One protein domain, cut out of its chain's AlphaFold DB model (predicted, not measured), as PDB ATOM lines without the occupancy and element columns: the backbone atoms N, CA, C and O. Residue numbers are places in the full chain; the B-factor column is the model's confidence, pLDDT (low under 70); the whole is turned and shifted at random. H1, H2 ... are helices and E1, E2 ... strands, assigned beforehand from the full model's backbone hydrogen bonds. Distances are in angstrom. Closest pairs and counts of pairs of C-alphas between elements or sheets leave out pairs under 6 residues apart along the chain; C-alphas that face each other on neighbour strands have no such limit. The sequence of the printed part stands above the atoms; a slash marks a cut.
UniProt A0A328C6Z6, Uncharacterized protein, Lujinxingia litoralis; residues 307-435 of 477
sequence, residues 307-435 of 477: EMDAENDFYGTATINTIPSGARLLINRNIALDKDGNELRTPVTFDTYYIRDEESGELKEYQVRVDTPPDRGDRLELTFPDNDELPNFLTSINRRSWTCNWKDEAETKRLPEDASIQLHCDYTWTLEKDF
ATOM      1  N   GLU A 307      60.785  19.939 176.694       78.19
ATOM      2  CA  GLU A 307      59.868  19.996 175.545       78.19
ATOM      3  C   GLU A 307      58.423  19.614 175.892       78.19
ATOM      4  O   GLU A 307      57.489  20.124 175.270       78.19
ATOM      5  N   MET A 308      58.216  18.719 176.863       63.06
ATOM      6  CA  MET A 308      56.883  18.187 177.151       63.06
ATOM      7  C   MET A 308      56.095  19.074 178.121       63.06
ATOM      8  O   MET A 308      56.413  19.154 179.299       63.06
ATOM      9  N   ASP A 309      55.021  19.706 177.644       56.78
ATOM     10  CA  ASP A 309      53.949  20.263 178.495       56.78
ATOM     11  C   ASP A 309      52.830  19.231 178.761       56.78
ATOM     12  O   ASP A 309      51.774  19.570 179.296       56.78
ATOM     13  N   ALA A 310      53.044  17.976 178.353       54.88
ATOM     14  CA  ALA A 310      52.135  16.880 178.648       54.88
ATOM     15  C   ALA A 310      52.177  16.571 180.150       54.88
ATOM     16  O   ALA A 310      53.249  16.549 180.753       54.88
ATOM     17  N   GLU A 311      51.005  16.345 180.741       56.53
ATOM     18  CA  GLU A 311      50.831  15.858 182.112       56.53
ATOM     19  C   GLU A 311      51.392  14.432 182.223       56.53
ATOM     20  O   GLU A 311      50.652  13.455 182.252       56.53
ATOM     21  N   ASN A 312      52.715  14.302 182.207       64.75
ATOM     22  CA  ASN A 312      53.371  13.028 182.411       64.75
ATOM     23  C   ASN A 312      53.482  12.747 183.912       64.75
ATOM     24  O   ASN A 312      53.876  13.607 184.705       64.75
ATOM     25  N   ASP A 313      53.190  11.508 184.286       73.69
ATOM     26  CA  ASP A 313      53.250  10.998 185.655       73.69
ATOM     27  C   ASP A 313      54.685  10.603 186.053       73.69
ATOM     28  O   ASP A 313      54.962   9.462 186.428       73.69
ATOM     29  N   PHE A 314      55.630  11.543 185.947       83.75
ATOM     30  CA  PHE A 314      56.981  11.360 186.480       83.75
ATOM     31  C   PHE A 314      57.073  11.909 187.897       83.75
ATOM     32  O   PHE A 314      56.831  13.094 188.145       83.75
ATOM     33  N   TYR A 315      57.492  11.044 188.812       87.69
ATOM     34  CA  TYR A 315      57.653  11.353 190.224       87.69
ATOM     35  C   TYR A 315      59.105  11.157 190.643       87.69
ATOM     36  O   TYR A 315      59.838  10.365 190.045       87.69
ATOM     37  N   GLY A 316      59.537  11.918 191.641       90.69
ATOM     38  CA  GLY A 316      60.913  11.886 192.114       90.69
ATOM     39  C   GLY A 316      61.004  12.042 193.621       90.69
ATOM     40  O   GLY A 316      60.052  12.440 194.289       90.69
ATOM     41  N   THR A 317      62.181  11.745 194.159       94.88
ATOM     42  CA  THR A 317      62.449  11.845 195.593       94.88
ATOM     43  C   THR A 317      63.136  13.170 195.916       94.88
ATOM     44  O   THR A 317      64.216  13.474 195.401       94.88
ATOM     45  N   ALA A 318      62.525  13.955 196.800       94.38
ATOM     46  CA  ALA A 318      63.069  15.200 197.320       94.38
ATOM     47  C   ALA A 318      63.787  14.958 198.654       94.38
ATOM     48  O   ALA A 318      63.244  14.328 199.556       94.38
ATOM     49  N   THR A 319      65.002  15.480 198.801       96.12
ATOM     50  CA  THR A 319      65.773  15.482 200.051       96.12
ATOM     51  C   THR A 319      66.106  16.913 200.438       96.12
ATOM     52  O   THR A 319      66.692  17.655 199.651       96.12
ATOM     53  N   ILE A 320      65.744  17.315 201.652       96.44
ATOM     54  CA  ILE A 320      65.975  18.665 202.165       96.44
ATOM     55  C   ILE A 320      66.737  18.576 203.477       96.44
ATOM     56  O   ILE A 320      66.234  18.051 204.471       96.44
ATOM     57  N   ASN A 321      67.924  19.170 203.488       96.25
ATOM     58  CA  ASN A 321      68.806  19.251 204.639       96.25
ATOM     59  C   ASN A 321      69.037  20.718 204.997       96.25
ATOM     60  O   ASN A 321      69.429  21.522 204.147       96.25
ATOM     61  N   THR A 322      68.814  21.072 206.263       94.94
ATOM     62  CA  THR A 322      69.042  22.438 206.741       94.94
ATOM     63  C   THR A 322      69.918  22.477 207.976       94.94
ATOM     64  O   THR A 322      69.920  21.545 208.783       94.94
ATOM     65  N   ILE A 323      70.636  23.587 208.128       93.50
ATOM     66  CA  ILE A 323      71.425  23.913 209.312       93.50
ATOM     67  C   ILE A 323      70.919  25.269 209.838       93.50
ATOM     68  O   ILE A 323      71.039  26.258 209.117       93.50
ATOM     69  N   PRO A 324      70.339  25.346 211.051       93.44
ATOM     70  CA  PRO A 324      69.963  24.223 211.915       93.44
ATOM     71  C   PRO A 324      68.848  23.355 211.303       93.44
ATOM     72  O   PRO A 324      68.160  23.755 210.359       93.44
ATOM     73  N   SER A 325      68.675  22.144 211.829       93.38
ATOM     74  CA  SER A 325      67.546  21.275 211.480       93.38
ATOM     75  C   SER A 325      66.240  21.771 212.114       93.38
ATOM     76  O   SER A 325      66.248  22.591 213.030       93.38
ATOM     77  N   GLY A 326      65.106  21.258 211.636       92.38
ATOM     78  CA  GLY A 326      63.781  21.521 212.196       92.38
ATOM     79  C   GLY A 326      62.947  22.550 211.433       92.38
ATOM     80  O   GLY A 326      61.883  22.930 211.929       92.38
ATOM     81  N   ALA A 327      63.389  22.978 210.245       94.88
ATOM     82  CA  ALA A 327      62.618  23.868 209.384       94.88
ATOM     83  C   ALA A 327      61.317  23.176 208.966       94.88
ATOM     84  O   ALA A 327      61.346  22.036 208.502       94.88
ATOM     85  N   ARG A 328      60.187  23.865 209.113       96.06
ATOM     86  CA  ARG A 328      58.883  23.420 208.623       96.06
ATOM     87  C   ARG A 328      58.805  23.635 207.115       96.06
ATOM     88  O   ARG A 328      59.155  24.711 206.627       96.06
ATOM     89  N   LEU A 329      58.296  22.630 206.405       95.88
ATOM     90  CA  LEU A 329      58.075  22.683 204.963       95.88
ATOM     91  C   LEU A 329      56.668  23.202 204.650       95.88
ATOM     92  O   LEU A 329      55.670  22.631 205.094       95.88
ATOM     93  N   LEU A 330      56.589  24.256 203.841       94.44
ATOM     94  CA  LEU A 330      55.354  24.720 203.226       94.44
ATOM     95  C   LEU A 330      55.446  24.504 201.715       94.44
ATOM     96  O   LEU A 330      56.292  25.102 201.054       94.44
ATOM     97  N   ILE A 331      54.565  23.673 201.164       92.31
ATOM     98  CA  ILE A 331      54.456  23.431 199.723       92.31
ATOM     99  C   ILE A 331      53.201  24.138 199.223       92.31
ATOM    100  O   ILE A 331      52.101  23.911 199.724       92.31
ATOM    101  N   ASN A 332      53.362  25.050 198.264       89.81
ATOM    102  CA  ASN A 332      52.280  25.882 197.731       89.81
ATOM    103  C   ASN A 332      51.493  26.619 198.836       89.81
ATOM    104  O   ASN A 332      50.284  26.795 198.734       89.81
ATOM    105  N   ARG A 333      52.213  27.080 199.876       89.44
ATOM    106  CA  ARG A 333      51.705  27.746 201.099       89.44
ATOM    107  C   ARG A 333      50.949  26.850 202.086       89.44
ATOM    108  O   ARG A 333      50.531  27.346 203.127       89.44
ATOM    109  N   ASN A 334      50.842  25.553 201.818       92.94
ATOM    110  CA  ASN A 334      50.248  24.586 202.734       92.94
ATOM    111  C   ASN A 334      51.334  23.844 203.509       92.94
ATOM    112  O   ASN A 334      52.379  23.514 202.949       92.94
ATOM    113  N   ILE A 335      51.093  23.561 204.790       94.56
ATOM    114  CA  ILE A 335      52.027  22.773 205.603       94.56
ATOM    115  C   ILE A 335      52.058  21.348 205.052       94.56
ATOM    116  O   ILE A 335      51.019  20.693 204.978       94.56
ATOM    117  N   ALA A 336      53.245  20.882 204.673       94.94
ATOM    118  CA  ALA A 336      53.426  19.513 204.221       94.94
ATOM    119  C   ALA A 336      53.450  18.569 205.432       94.94
ATOM    120  O   ALA A 336      54.169  18.813 206.406       94.94
ATOM    121  N   LEU A 337      52.648  17.509 205.373       96.12
ATOM    122  CA  LEU A 337      52.460  16.531 206.439       96.12
ATOM    123  C   LEU A 337      52.932  15.138 205.998       96.12
ATOM    124  O   LEU A 337      52.979  14.838 204.804       96.12
ATOM    125  N   ASP A 338      53.264  14.288 206.966       94.06
ATOM    126  CA  ASP A 338      53.458  12.854 206.754       94.06
ATOM    127  C   ASP A 338      52.112  12.098 206.708       94.06
ATOM    128  O   ASP A 338      51.037  12.665 206.928       94.06
ATOM    129  N   LYS A 339      52.176  10.792 206.426       92.56
ATOM    130  CA  LYS A 339      51.011   9.887 206.386       92.56
ATOM    131  C   LYS A 339      50.241   9.802 207.710       92.56
ATOM    132  O   LYS A 339      49.075   9.416 207.716       92.56
ATOM    133  N   ASP A 340      50.896  10.137 208.820       92.69
ATOM    134  CA  ASP A 340      50.343  10.109 210.172       92.69
ATOM    135  C   ASP A 340      49.769  11.490 210.572       92.69
ATOM    136  O   ASP A 340      49.154  11.641 211.629       92.69
ATOM    137  N   GLY A 341      49.919  12.500 209.705       90.56
ATOM    138  CA  GLY A 341      49.437  13.865 209.889       90.56
ATOM    139  C   GLY A 341      50.376  14.781 210.676       90.56
ATOM    140  O   GLY A 341      49.942  15.870 211.066       90.56
ATOM    141  N   ASN A 342      51.627  14.380 210.920       94.69
ATOM    142  CA  ASN A 342      52.642  15.224 211.550       94.69
ATOM    143  C   ASN A 342      53.312  16.137 210.522       94.69
ATOM    144  O   ASN A 342      53.442  15.791 209.352       94.69
ATOM    145  N   GLU A 343      53.778  17.305 210.960       95.00
ATOM    146  CA  GLU A 343      54.479  18.256 210.093       95.00
ATOM    147  C   GLU A 343      55.814  17.690 209.599       95.00
ATOM    148  O   GLU A 343      56.656  17.288 210.406       95.00
ATOM    149  N   LEU A 344      56.052  17.751 208.287       94.94
ATOM    150  CA  LEU A 344      57.370  17.470 207.733       94.94
ATOM    151  C   LEU A 344      58.347  18.563 208.172       94.94
ATOM    152  O   LEU A 344      58.118  19.763 207.963       94.94
ATOM    153  N   ARG A 345      59.450  18.131 208.787       95.00
ATOM    154  CA  ARG A 345      60.525  18.993 209.278       95.00
ATOM    155  C   ARG A 345      61.881  18.472 208.839       95.00
ATOM    156  O   ARG A 345      62.093  17.267 208.790       95.00
ATOM    157  N   THR A 346      62.801  19.379 208.542       94.88
ATOM    158  CA  THR A 346      64.151  19.028 208.080       94.88
ATOM    159  C   THR A 346      65.019  18.433 209.203       94.88
ATOM    160  O   THR A 346      64.854  18.810 210.365       94.88
ATOM    161  N   PRO A 347      66.003  17.566 208.896       96.12
ATOM    162  CA  PRO A 347      66.258  16.950 207.594       96.12
ATOM    163  C   PRO A 347      65.159  15.947 207.222       96.12
ATOM    164  O   PRO A 347      64.691  15.195 208.072       96.12
ATOM    165  N   VAL A 348      64.748  15.939 205.955       96.12
ATOM    166  CA  VAL A 348      63.668  15.068 205.473       96.12
ATOM    167  C   VAL A 348      63.919  14.611 204.043       96.12
ATOM    168  O   VAL A 348      64.388  15.385 203.209       96.12
ATOM    169  N   THR A 349      63.562  13.361 203.765       95.94
ATOM    170  CA  THR A 349      63.517  12.783 202.421       95.94
ATOM    171  C   THR A 349      62.120  12.233 202.185       95.94
ATOM    172  O   THR A 349      61.620  11.476 203.017       95.94
ATOM    173  N   PHE A 350      61.484  12.627 201.086       93.62
ATOM    174  CA  PHE A 350      60.120  12.224 200.757       93.62
ATOM    175  C   PHE A 350      59.886  12.207 199.241       93.62
ATOM    176  O   PHE A 350      60.455  12.997 198.489       93.62
ATOM    177  N   ASP A 351      59.045  11.285 198.800       92.75
ATOM    178  CA  ASP A 351      58.479  11.174 197.448       92.75
ATOM    179  C   ASP A 351      56.980  11.537 197.432       92.75
ATOM    180  O   ASP A 351      56.437  12.013 196.433       92.75
ATOM    181  N   THR A 352      56.338  11.366 198.585       93.75
ATOM    182  CA  THR A 352      54.934  11.609 198.887       93.75
ATOM    183  C   THR A 352      54.813  12.568 200.065       93.75
ATOM    184  O   THR A 352      55.616  12.553 200.999       93.75
ATOM    185  N   TYR A 353      53.807  13.430 200.028       94.25
ATOM    186  CA  TYR A 353      53.466  14.332 201.118       94.25
ATOM    187  C   TYR A 353      51.955  14.505 201.201       94.25
ATOM    188  O   TYR A 353      51.229  14.293 200.232       94.25
ATOM    189  N   TYR A 354      51.477  14.908 202.369       95.31
ATOM    190  CA  TYR A 354      50.057  15.075 202.626       95.31
ATOM    191  C   TYR A 354      49.750  16.538 202.916       95.31
ATOM    192  O   TYR A 354      50.516  17.226 203.589       95.31
ATOM    193  N   ILE A 355      48.619  17.027 202.418       94.38
ATOM    194  CA  ILE A 355      48.067  18.323 202.818       94.38
ATOM    195  C   ILE A 355      46.717  18.063 203.466       94.38
ATOM    196  O   ILE A 355      45.889  17.320 202.937       94.38
ATOM    197  N   ARG A 356      46.495  18.682 204.625       92.25
ATOM    198  CA  ARG A 356      45.188  18.666 205.274       92.25
ATOM    199  C   ARG A 356      44.248  19.610 204.536       92.25
ATOM    200  O   ARG A 356      44.541  20.796 204.424       92.25
ATOM    201  N   ASP A 357      43.132  19.079 204.063       90.00
ATOM    202  CA  ASP A 357      42.076  19.876 203.454       90.00
ATOM    203  C   ASP A 357      41.397  20.768 204.506       90.00
ATOM    204  O   ASP A 357      41.058  20.301 205.596       90.00
ATOM    205  N   GLU A 358      41.220  22.054 204.202       85.75
ATOM    206  CA  GLU A 358      40.627  23.014 205.141       85.75
ATOM    207  C   GLU A 358      39.126  22.777 205.367       85.75
ATOM    208  O   GLU A 358      38.614  23.094 206.442       85.75
ATOM    209  N   GLU A 359      38.418  22.213 204.383       86.50
ATOM    210  CA  GLU A 359      36.971  21.997 204.437       86.50
ATOM    211  C   GLU A 359      36.619  20.646 205.068       86.50
ATOM    212  O   GLU A 359      35.740  20.578 205.930       86.50
ATOM    213  N   SER A 360      37.295  19.566 204.657       85.88
ATOM    214  CA  SER A 360      37.003  18.211 205.146       85.88
ATOM    215  C   SER A 360      37.853  17.793 206.347       85.88
ATOM    216  O   SER A 360      37.467  16.888 207.088       85.88
ATOM    217  N   GLY A 361      39.010  18.428 206.560       85.38
ATOM    218  CA  GLY A 361      39.996  18.004 207.556       85.38
ATOM    219  C   GLY A 361      40.717  16.698 207.204       85.38
ATOM    220  O   GLY A 361      41.521  16.221 208.010       85.38
ATOM    221  N   GLU A 362      40.447  16.120 206.030       91.50
ATOM    222  CA  GLU A 362      41.074  14.887 205.554       91.50
ATOM    223  C   GLU A 362      42.474  15.159 204.994       91.50
ATOM    224  O   GLU A 362      42.764  16.234 204.461       91.50
ATOM    225  N   LEU A 363      43.358  14.169 205.115       92.56
ATOM    226  CA  LEU A 363      44.691  14.212 204.521       92.56
ATOM    227  C   LEU A 363      44.597  13.800 203.052       92.56
ATOM    228  O   LEU A 363      44.249  12.661 202.742       92.56
ATOM    229  N   LYS A 364      44.927  14.723 202.150       93.62
ATOM    230  CA  LYS A 364      45.054  14.453 200.716       93.62
ATOM    231  C   LYS A 364      46.502  14.120 200.392       93.62
ATOM    232  O   LYS A 364      47.395  14.886 200.748       93.62
ATOM    233  N   GLU A 365      46.713  12.985 199.734       93.69
ATOM    234  CA  GLU A 365      48.029  12.533 199.284       93.69
ATOM    235  C   GLU A 365      48.448  13.251 198.001       93.69
ATOM    236  O   GLU A 365      47.672  13.362 197.050       93.69
ATOM    237  N   TYR A 366      49.695  13.704 197.974       90.75
ATOM    238  CA  TYR A 366      50.344  14.310 196.825       90.75
ATOM    239  C   TYR A 366      51.706  13.654 196.610       90.75
ATOM    240  O   TYR A 366      52.430  13.359 197.557       90.75
ATOM    241  N   GLN A 367      52.071  13.455 195.350       90.31
ATOM    242  CA  GLN A 367      53.396  12.980 194.955       90.31
ATOM    243  C   GLN A 367      54.197  14.132 194.355       90.31
ATOM    244  O   GLN A 367      53.633  15.013 193.695       90.31
ATOM    245  N   VAL A 368      55.511  14.140 194.574       87.94
ATOM    246  CA  VAL A 368      56.378  15.207 194.069       87.94
ATOM    247  C   VAL A 368      56.621  15.003 192.574       87.94
ATOM    248  O   VAL A 368      57.315  14.075 192.155       87.94
ATOM    249  N   ARG A 369      56.036  15.881 191.757       87.19
ATOM    250  CA  ARG A 369      56.071  15.786 190.294       87.19
ATOM    251  C   ARG A 369      57.363  16.361 189.718       87.19
ATOM    252  O   ARG A 369      57.729  17.508 189.989       87.19
ATOM    253  N   VAL A 370      58.010  15.583 188.855       85.31
ATOM    254  CA  VAL A 370      59.243  15.974 188.160       85.31
ATOM    255  C   VAL A 370      58.946  16.984 187.059       85.31
ATOM    256  O   VAL A 370      59.588  18.028 187.002       85.31
ATOM    257  N   ASP A 371      57.926  16.725 186.243       78.38
ATOM    258  CA  ASP A 371      57.609  17.489 185.028       78.38
ATOM    259  C   ASP A 371      56.804  18.777 185.291       78.38
ATOM    260  O   ASP A 371      56.063  19.275 184.445       78.38
ATOM    261  N   THR A 372      56.965  19.382 186.467       79.31
ATOM    262  CA  THR A 372      56.312  20.654 186.788       79.31
ATOM    263  C   THR A 372      56.943  21.813 186.000       79.31
ATOM    264  O   THR A 372      58.162  22.033 186.075       79.31
ATOM    265  N   PRO A 373      56.149  22.593 185.230       73.38
ATOM    266  CA  PRO A 373      56.662  23.734 184.484       73.38
ATOM    267  C   PRO A 373      57.339  24.762 185.398       73.38
ATOM    268  O   PRO A 373      56.891  24.955 186.521       73.38
ATOM    269  N   PRO A 374      58.353  25.501 184.922       68.31
ATOM    270  CA  PRO A 374      59.048  26.514 185.720       68.31
ATOM    271  C   PRO A 374      58.120  27.573 186.331       68.31
ATOM    272  O   PRO A 374      58.353  28.008 187.454       68.31
ATOM    273  N   ASP A 375      57.051  27.939 185.617       67.50
ATOM    274  CA  ASP A 375      56.077  28.949 186.052       67.50
ATOM    275  C   ASP A 375      54.972  28.373 186.959       67.50
ATOM    276  O   ASP A 375      54.211  29.125 187.565       67.50
ATOM    277  N   ARG A 376      54.867  27.040 187.047       69.94
ATOM    278  CA  ARG A 376      53.881  26.297 187.857       69.94
ATOM    279  C   ARG A 376      54.540  25.283 188.799       69.94
ATOM    280  O   ARG A 376      53.889  24.333 189.221       69.94
ATOM    281  N   GLY A 377      55.833  25.451 189.066       72.38
ATOM    282  CA  GLY A 377      56.589  24.582 189.958       72.38
ATOM    283  C   GLY A 377      56.018  24.620 191.366       72.38
ATOM    284  O   GLY A 377      55.454  25.638 191.780       72.38
ATOM    285  N   ASP A 378      56.206  23.535 192.111       83.31
ATOM    286  CA  ASP A 378      55.807  23.496 193.510       83.31
ATOM    287  C   ASP A 378      56.649  24.503 194.294       83.31
ATOM    288  O   ASP A 378      57.882  24.431 194.360       83.31
ATOM    289  N   ARG A 379      55.970  25.494 194.869       89.75
ATOM    290  CA  ARG A 379      56.591  26.541 195.672       89.75
ATOM    291  C   ARG A 379      56.946  25.955 197.033       89.75
ATOM    292  O   ARG A 379      56.050  25.745 197.844       89.75
ATOM    293  N   LEU A 380      58.233  25.744 197.295       92.56
ATOM    294  CA  LEU A 380      58.726  25.261 198.580       92.56
ATOM    295  C   LEU A 380      59.232  26.431 199.422       92.56
ATOM    296  O   LEU A 380      60.186  27.115 199.052       92.56
ATOM    297  N   GLU A 381      58.628  26.617 200.585       94.25
ATOM    298  CA  GLU A 381      59.046  27.592 201.581       94.25
ATOM    299  C   GLU A 381      59.465  26.872 202.867       94.25
ATOM    300  O   GLU A 381      58.768  25.992 203.368       94.25
ATOM    301  N   LEU A 382      60.643  27.223 203.373       95.12
ATOM    302  CA  LEU A 382      61.223  26.696 204.600       95.12
ATOM    303  C   LEU A 382      61.156  27.780 205.667       95.12
ATOM    304  O   LEU A 382      61.662  28.886 205.461       95.12
ATOM    305  N   THR A 383      60.537  27.454 206.798       93.75
ATOM    306  CA  THR A 383      60.282  28.412 207.881       93.75
ATOM    307  C   THR A 383      60.659  27.822 209.234       93.75
ATOM    308  O   THR A 383      60.532  26.615 209.453       93.75
ATOM    309  N   PHE A 384      61.101  28.669 210.161       93.12
ATOM    310  CA  PHE A 384      61.333  28.295 211.555       93.12
ATOM    311  C   PHE A 384      60.312  29.020 212.437       93.12
ATOM    312  O   PHE A 384      60.607  30.093 212.950       93.12
ATOM    313  N   PRO A 385      59.100  28.466 212.625       87.25
ATOM    314  CA  PRO A 385      58.023  29.154 213.346       87.25
ATOM    315  C   PRO A 385      58.372  29.468 214.807       87.25
ATOM    316  O   PRO A 385      57.763  30.344 215.410       87.25
ATOM    317  N   ASP A 386      59.343  28.746 215.366       88.06
ATOM    318  CA  ASP A 386      59.804  28.892 216.745       88.06
ATOM    319  C   ASP A 386      61.085  29.752 216.852       88.06
ATOM    320  O   ASP A 386      61.653  29.867 217.938       88.06
ATOM    321  N   ASN A 387      61.577  30.324 215.740       87.50
ATOM    322  CA  ASN A 387      62.800  31.126 215.703       87.50
ATOM    323  C   ASN A 387      62.714  32.293 214.699       87.50
ATOM    324  O   ASN A 387      63.038  32.139 213.523       87.50
ATOM    325  N   ASP A 388      62.368  33.476 215.214       83.94
ATOM    326  CA  ASP A 388      62.256  34.723 214.442       83.94
ATOM    327  C   ASP A 388      63.610  35.283 213.959       83.94
ATOM    328  O   ASP A 388      63.643  36.207 213.149       83.94
ATOM    329  N   GLU A 389      64.740  34.772 214.465       87.50
ATOM    330  CA  GLU A 389      66.072  35.213 214.032       87.50
ATOM    331  C   GLU A 389      66.481  34.574 212.703       87.50
ATOM    332  O   GLU A 389      67.380  35.081 212.032       87.50
ATOM    333  N   LEU A 390      65.864  33.451 212.321       89.25
ATOM    334  CA  LEU A 390      66.181  32.752 211.080       89.25
ATOM    335  C   LEU A 390      65.261  33.227 209.947       89.25
ATOM    336  O   LEU A 390      64.044  33.289 210.117       89.25
ATOM    337  N   PRO A 391      65.816  33.523 208.763       90.38
ATOM    338  CA  PRO A 391      65.043  34.043 207.655       90.38
ATOM    339  C   PRO A 391      64.206  32.923 207.044       90.38
ATOM    340  O   PRO A 391      64.648  31.778 206.964       90.38
ATOM    341  N   ASN A 392      63.028  33.255 206.520       92.50
ATOM    342  CA  ASN A 392      62.285  32.323 205.674       92.50
ATOM    343  C   ASN A 392      63.015  32.152 204.342       92.50
ATOM    344  O   ASN A 392      63.488  33.133 203.762       92.50
ATOM    345  N   PHE A 393      63.079  30.922 203.836       93.88
ATOM    346  CA  PHE A 393      63.726  30.620 202.563       93.88
ATOM    347  C   PHE A 393      62.722  30.075 201.554       93.88
ATOM    348  O   PHE A 393      61.976  29.148 201.850       93.88
ATOM    349  N   LEU A 394      62.734  30.624 200.346       92.56
ATOM    350  CA  LEU A 394      61.839  30.269 199.259       92.56
ATOM    351  C   LEU A 394      62.623  29.702 198.078       92.56
ATOM    352  O   LEU A 394      63.569  30.312 197.580       92.56
ATOM    353  N   THR A 395      62.159  28.567 197.570       90.94
ATOM    354  CA  THR A 395      62.615  27.984 196.310       90.94
ATOM    355  C   THR A 395      61.449  27.349 195.550       90.94
ATOM    356  O   THR A 395      60.312  27.322 196.023       90.94
ATOM    357  N   SER A 396      61.710  26.875 194.338       88.31
ATOM    358  CA  SER A 396      60.740  26.152 193.520       88.31
ATOM    359  C   SER A 396      61.288  24.785 193.148       88.31
ATOM    360  O   SER A 396      62.386  24.705 192.592       88.31
ATOM    361  N   ILE A 397      60.501  23.741 193.383       88.81
ATOM    362  CA  ILE A 397      60.749  22.416 192.822       88.81
ATOM    363  C   ILE A 397      60.122  22.419 191.430       88.81
ATOM    364  O   ILE A 397      58.915  22.591 191.274       88.81
ATOM    365  N   ASN A 398      60.962  22.323 190.404       86.81
ATOM    366  CA  ASN A 398      60.521  22.346 189.013       86.81
ATOM    367  C   ASN A 398      61.353  21.396 188.153       86.81
ATOM    368  O   ASN A 398      62.462  20.999 188.537       86.81
ATOM    369  N   ARG A 399      60.862  21.113 186.943       86.50
ATOM    370  CA  ARG A 399      61.503  20.201 185.989       86.50
ATOM    371  C   ARG A 399      62.955  20.505 185.640       86.50
ATOM    372  O   ARG A 399      63.620  19.621 185.132       86.50
ATOM    373  N   ARG A 400      63.492  21.695 185.920       85.19
ATOM    374  CA  ARG A 400      64.903  22.041 185.644       85.19
ATOM    375  C   ARG A 400      65.856  21.641 186.762       85.19
ATOM    376  O   ARG A 400      67.052  21.510 186.534       85.19
ATOM    377  N   SER A 401      65.328  21.484 187.971       87.06
ATOM    378  CA  SER A 401      66.124  21.312 189.185       87.06
ATOM    379  C   SER A 401      66.434  19.852 189.530       87.06
ATOM    380  O   SER A 401      67.262  19.603 190.402       87.06
ATOM    381  N   TRP A 402      65.805  18.889 188.850       90.31
ATOM    382  CA  TRP A 402      66.016  17.467 189.128       90.31
ATOM    383  C   TRP A 402      67.287  16.918 188.498       90.31
ATOM    384  O   TRP A 402      67.594  17.192 187.331       90.31
ATOM    385  N   THR A 403      67.949  16.056 189.260       90.50
ATOM    386  CA  THR A 403      69.067  15.229 188.824       90.50
ATOM    387  C   THR A 403      68.534  13.865 188.397       90.50
ATOM    388  O   THR A 403      67.909  13.168 189.195       90.50
ATOM    389  N   CYS A 404      68.787  13.484 187.142       90.75
ATOM    390  CA  CYS A 404      68.560  12.121 186.669       90.75
ATOM    391  C   CYS A 404      69.706  11.225 187.149       90.75
ATOM    392  O   CYS A 404      70.858  11.448 186.777       90.75
ATOM    393  N   ASN A 405      69.390  10.197 187.935       91.25
ATOM    394  CA  ASN A 405      70.295   9.076 188.152       91.25
ATOM    395  C   ASN A 405      69.909   7.965 187.182       91.25
ATOM    396  O   ASN A 405      68.771   7.506 187.179       91.25
ATOM    397  N   TRP A 406      70.833   7.557 186.319       89.75
ATOM    398  CA  TRP A 406      70.540   6.538 185.319       89.75
ATOM    399  C   TRP A 406      70.316   5.175 185.969       89.75
ATOM    400  O   TRP A 406      71.209   4.670 186.650       89.75
ATOM    401  N   LYS A 407      69.160   4.575 185.678       90.38
ATOM    402  CA  LYS A 407      68.842   3.189 186.028       90.38
ATOM    403  C   LYS A 407      69.838   2.225 185.406       90.38
ATOM    404  O   LYS A 407      70.391   2.484 184.328       90.38
ATOM    405  N   ASP A 408      70.040   1.098 186.071       90.88
ATOM    406  CA  ASP A 408      70.957   0.079 185.582       90.88
ATOM    407  C   ASP A 408      70.371  -0.724 184.398       90.88
ATOM    408  O   ASP A 408      69.211  -0.588 183.996       90.88
ATOM    409  N   GLU A 409      71.192  -1.574 183.776       85.12
ATOM    410  CA  GLU A 409      70.756  -2.388 182.632       85.12
ATOM    411  C   GLU A 409      69.636  -3.386 182.999       85.12
ATOM    412  O   GLU A 409      68.857  -3.799 182.141       85.12
ATOM    413  N   ALA A 410      69.544  -3.806 184.264       87.88
ATOM    414  CA  ALA A 410      68.536  -4.761 184.715       87.88
ATOM    415  C   ALA A 410      67.172  -4.088 184.921       87.88
ATOM    416  O   ALA A 410      66.141  -4.660 184.568       87.88
ATOM    417  N   GLU A 411      67.166  -2.874 185.458       85.56
ATOM    418  CA  GLU A 411      65.988  -2.036 185.655       85.56
ATOM    419  C   GLU A 411      65.448  -1.530 184.325       85.56
ATOM    420  O   GLU A 411      64.246  -1.599 184.074       85.56
ATOM    421  N   THR A 412      66.335  -1.100 183.430       85.00
ATOM    422  CA  THR A 412      65.937  -0.617 182.105       85.00
ATOM    423  C   THR A 412      65.346  -1.716 181.221       85.00
ATOM    424  O   THR A 412      64.434  -1.431 180.456       85.00
ATOM    425  N   LYS A 413      65.757  -2.983 181.376       86.12
ATOM    426  CA  LYS A 413      65.131  -4.136 180.690       86.12
ATOM    427  C   LYS A 413      63.696  -4.429 181.128       86.12
ATOM    428  O   LYS A 413      62.994  -5.150 180.428       86.12
ATOM    429  N   ARG A 414      63.280  -3.940 182.299       87.62
ATOM    430  CA  ARG A 414      61.899  -4.079 182.788       87.62
ATOM    431  C   ARG A 414      60.982  -2.985 182.249       87.62
ATOM    432  O   ARG A 414      59.771  -3.089 182.424       87.62
ATOM    433  N   LEU A 415      61.548  -1.941 181.646       86.06
ATOM    434  CA  LEU A 415      60.777  -0.876 181.024       86.06
ATOM    435  C   LEU A 415      60.230  -1.343 179.664       86.06
ATOM    436  O   LEU A 415      60.837  -2.210 179.030       86.06
ATOM    437  N   PRO A 416      59.102  -0.773 179.205       85.50
ATOM    438  CA  PRO A 416      58.625  -0.958 177.837       85.50
ATOM    439  C   PRO A 416      59.721  -0.658 176.802       85.50
ATOM    440  O   PRO A 416      60.553   0.223 177.016       85.50
ATOM    441  N   GLU A 417      59.730  -1.365 175.668       79.88
ATOM    442  CA  GLU A 417      60.742  -1.157 174.613       79.88
ATOM    443  C   GLU A 417      60.684   0.254 173.997       79.88
ATOM    444  O   GLU A 417      61.684   0.747 173.475       79.88
ATOM    445  N   ASP A 418      59.528   0.910 174.084       82.12
ATOM    446  CA  ASP A 418      59.253   2.280 173.652       82.12
ATOM    447  C   ASP A 418      59.285   3.299 174.807       82.12
ATOM    448  O   ASP A 418      58.829   4.433 174.647       82.12
ATOM    449  N   ALA A 419      59.832   2.918 175.968       81.38
ATOM    450  CA  ALA A 419      59.953   3.806 177.114       81.38
ATOM    451  C   ALA A 419      60.724   5.085 176.752       81.38
ATOM    452  O   ALA A 419      61.786   5.061 176.123       81.38
ATOM    453  N   SER A 420      60.183   6.228 177.176       83.31
ATOM    454  CA  SER A 420      60.840   7.515 176.977       83.31
ATOM    455  C   SER A 420      62.139   7.588 177.780       83.31
ATOM    456  O   SER A 420      62.293   6.917 178.804       83.31
ATOM    457  N   ILE A 421      63.081   8.442 177.360       85.94
ATOM    458  CA  ILE A 421      64.397   8.527 178.014       85.94
ATOM    459  C   ILE A 421      64.283   8.885 179.509       85.94
ATOM    460  O   ILE A 421      65.120   8.462 180.301       85.94
ATOM    461  N   GLN A 422      63.222   9.603 179.896       84.75
ATOM    462  CA  GLN A 422      62.926   9.979 181.279       84.75
ATOM    463  C   GLN A 422      62.599   8.773 182.168       84.75
ATOM    464  O   GLN A 422      62.966   8.764 183.338       84.75
ATOM    465  N   LEU A 423      61.971   7.714 181.635       86.25
ATOM    466  CA  LEU A 423      61.676   6.499 182.412       86.25
ATOM    467  C   LEU A 423      62.943   5.732 182.814       86.25
ATOM    468  O   LEU A 423      62.915   4.949 183.767       86.25
ATOM    469  N   HIS A 424      64.061   5.980 182.125       88.44
ATOM    470  CA  HIS A 424      65.374   5.427 182.460       88.44
ATOM    471  C   HIS A 424      66.089   6.198 183.583       88.44
ATOM    472  O   HIS A 424      67.233   5.864 183.905       88.44
ATOM    473  N   CYS A 425      65.449   7.215 184.160       89.81
ATOM    474  CA  CYS A 425      65.983   8.024 185.246       89.81
ATOM    475  C   CYS A 425      65.246   7.758 186.559       89.81
ATOM    476  O   CYS A 425      64.018   7.700 186.592       89.81
ATOM    477  N   ASP A 426      66.009   7.688 187.645       91.38
ATOM    478  CA  ASP A 426      65.520   7.909 189.001       91.38
ATOM    479  C   ASP A 426      65.807   9.354 189.389       91.38
ATOM    480  O   ASP A 426      66.955   9.771 189.597       91.38
ATOM    481  N   TYR A 427      64.740  10.146 189.426       92.56
ATOM    482  CA  TYR A 427      64.834  11.572 189.668       92.56
ATOM    483  C   TYR A 427      65.014  11.866 191.148       92.56
ATOM    484  O   TYR A 427      64.195  11.506 191.992       92.56
ATOM    485  N   THR A 428      66.086  12.591 191.446       94.12
ATOM    486  CA  THR A 428      66.373  13.081 192.791       94.12
ATOM    487  C   THR A 428      66.512  14.589 192.775       94.12
ATOM    488  O   THR A 428      67.078  15.181 191.851       94.12
ATOM    489  N   TRP A 429      65.985  15.223 193.811       93.50
ATOM    490  CA  TRP A 429      66.151  16.644 194.046       93.50
ATOM    491  C   TRP A 429      66.698  16.835 195.449       93.50
ATOM    492  O   TRP A 429      66.161  16.286 196.407       93.50
ATOM    493  N   THR A 430      67.802  17.566 195.571       93.00
ATOM    494  CA  THR A 430      68.465  17.787 196.858       93.00
ATOM    495  C   THR A 430      68.594  19.274 197.123       93.00
ATOM    496  O   THR A 430      69.099  20.020 196.284       93.00
ATOM    497  N   LEU A 431      68.162  19.695 198.307       92.81
ATOM    498  CA  LEU A 431      68.312  21.053 198.799       92.81
ATOM    499  C   LEU A 431      69.108  21.045 200.099       92.81
ATOM    500  O   LEU A 431      68.635  20.568 201.126       92.81
ATOM    501  N   GLU A 432      70.290  21.648 200.057       92.94
ATOM    502  CA  GLU A 432      71.109  21.904 201.238       92.94
ATOM    503  C   GLU A 432      71.122  23.402 201.531       92.94
ATOM    504  O   GLU A 432      71.451  24.217 200.654       92.94
ATOM    505  N   LYS A 433      70.722  23.787 202.748       92.38
ATOM    506  CA  LYS A 433      70.700  25.194 203.167       92.38
ATOM    507  C   LYS A 433      71.211  25.403 204.581       92.38
ATOM    508  O   LYS A 433      70.662  24.884 205.544       92.38
ATOM    509  N   ASP A 434      72.223  26.252 204.693       92.50
ATOM    510  CA  ASP A 434      72.692  26.781 205.967       92.50
ATOM    511  C   ASP A 434      72.072  28.164 206.202       92.50
ATOM    512  O   ASP A 434      72.431  29.144 205.548       92.50
ATOM    513  N   PHE A 435      71.110  28.238 207.119       92.19
ATOM    514  CA  PHE A 435      70.432  29.482 207.477       92.19
ATOM    515  C   PHE A 435      71.330  30.412 208.297       92.19
ATOM    516  O   PHE A 435      71.146  31.625 208.235       92.19
TER     517      PHE A 435
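Overview. This is residues 307 to 435 of the 477 residues of an uncharacterized protein of Lujinxingia litoralis (UniProt A0A328C6Z6). Two sheets lie partly and loosely face to face: a long one, E3-E1-E9-E8, and a smaller one, E2-E6-E7, over one of its faces. The hairpin E4-E5 makes an arm to one side, and the short helices H1 and H2 lie at the E8 end of the long sheet. The 129 printed residues hold nine named strands and two named helices, in the order E1 to E8, H1, H2, E9; the long sheet is mixed, the other two antiparallel. The class is mostly strand, with under half of the residues in named elements. The whole is compact, with a radius of gyration of the C-alphas of 16.2 A and spans of 53 by 37 by 28 A.

Arrangement. E1, residues 317 to 323, is an inner strand. E2, residues 328 to 331, is apart from it. E3, residues 348 to 350, is an edge strand antiparallel to E1, with N 318 and O 350 2.8 A apart. E3 runs on into E4, residues 352 to 356, at 98 degrees, and the two meet only through their link. E4 forms a hairpin with E5, residues 363 to 367; N 353 and O 366 are 2.8 A apart. E6, residues 378 to 383, is antiparallel to E2, with N 330 and O 381 at 2.8 A, and forms a hairpin with E7, residues 393 to 397, with N 382 and O 393 at 2.8 A. E9, residues 425 to 434, has staggered pairing: over 425 to 428 it is antiparallel to E8, residues 403 to 406, with N 426 and O 405 at 2.8 A, and over 428 to 434 it is parallel to E1, with N 319 and O 429 at 2.8 A. The closest C-alphas of E7 and E9, Ile 397 and Trp 429, are 8.0 A apart. H2, residues 421 to 424, only grazes the sheet E3-E1-E9-E8; H1, residues 409 to 412, is not on it. H1 and H2 are close but not clearly touching, with Thr 412 and His 424 their closest C-alphas at 6.1 A. Both are too short for an O i to N i+4 pair; the one O i to N i+3 pair is within hydrogen-bond range in H2 but not in H1.

Along the chain. E1 begins at C-alpha 317 (62.449, 11.845, 195.593) and is 20.4 A long. E6 measures 15.8 A. E9, 28.7 A long, ends at C-alpha 434 (72.692, 26.781, 205.967).

Size, cuts and confidence. The C-alphas farthest apart, Glu 389 and Glu 417, are 53.9 A apart. The printed part has no cut. The link from E2 to E3, 16 residues, is long. The pLDDT is under 70 at residues 308 to 312 and 374 to 376.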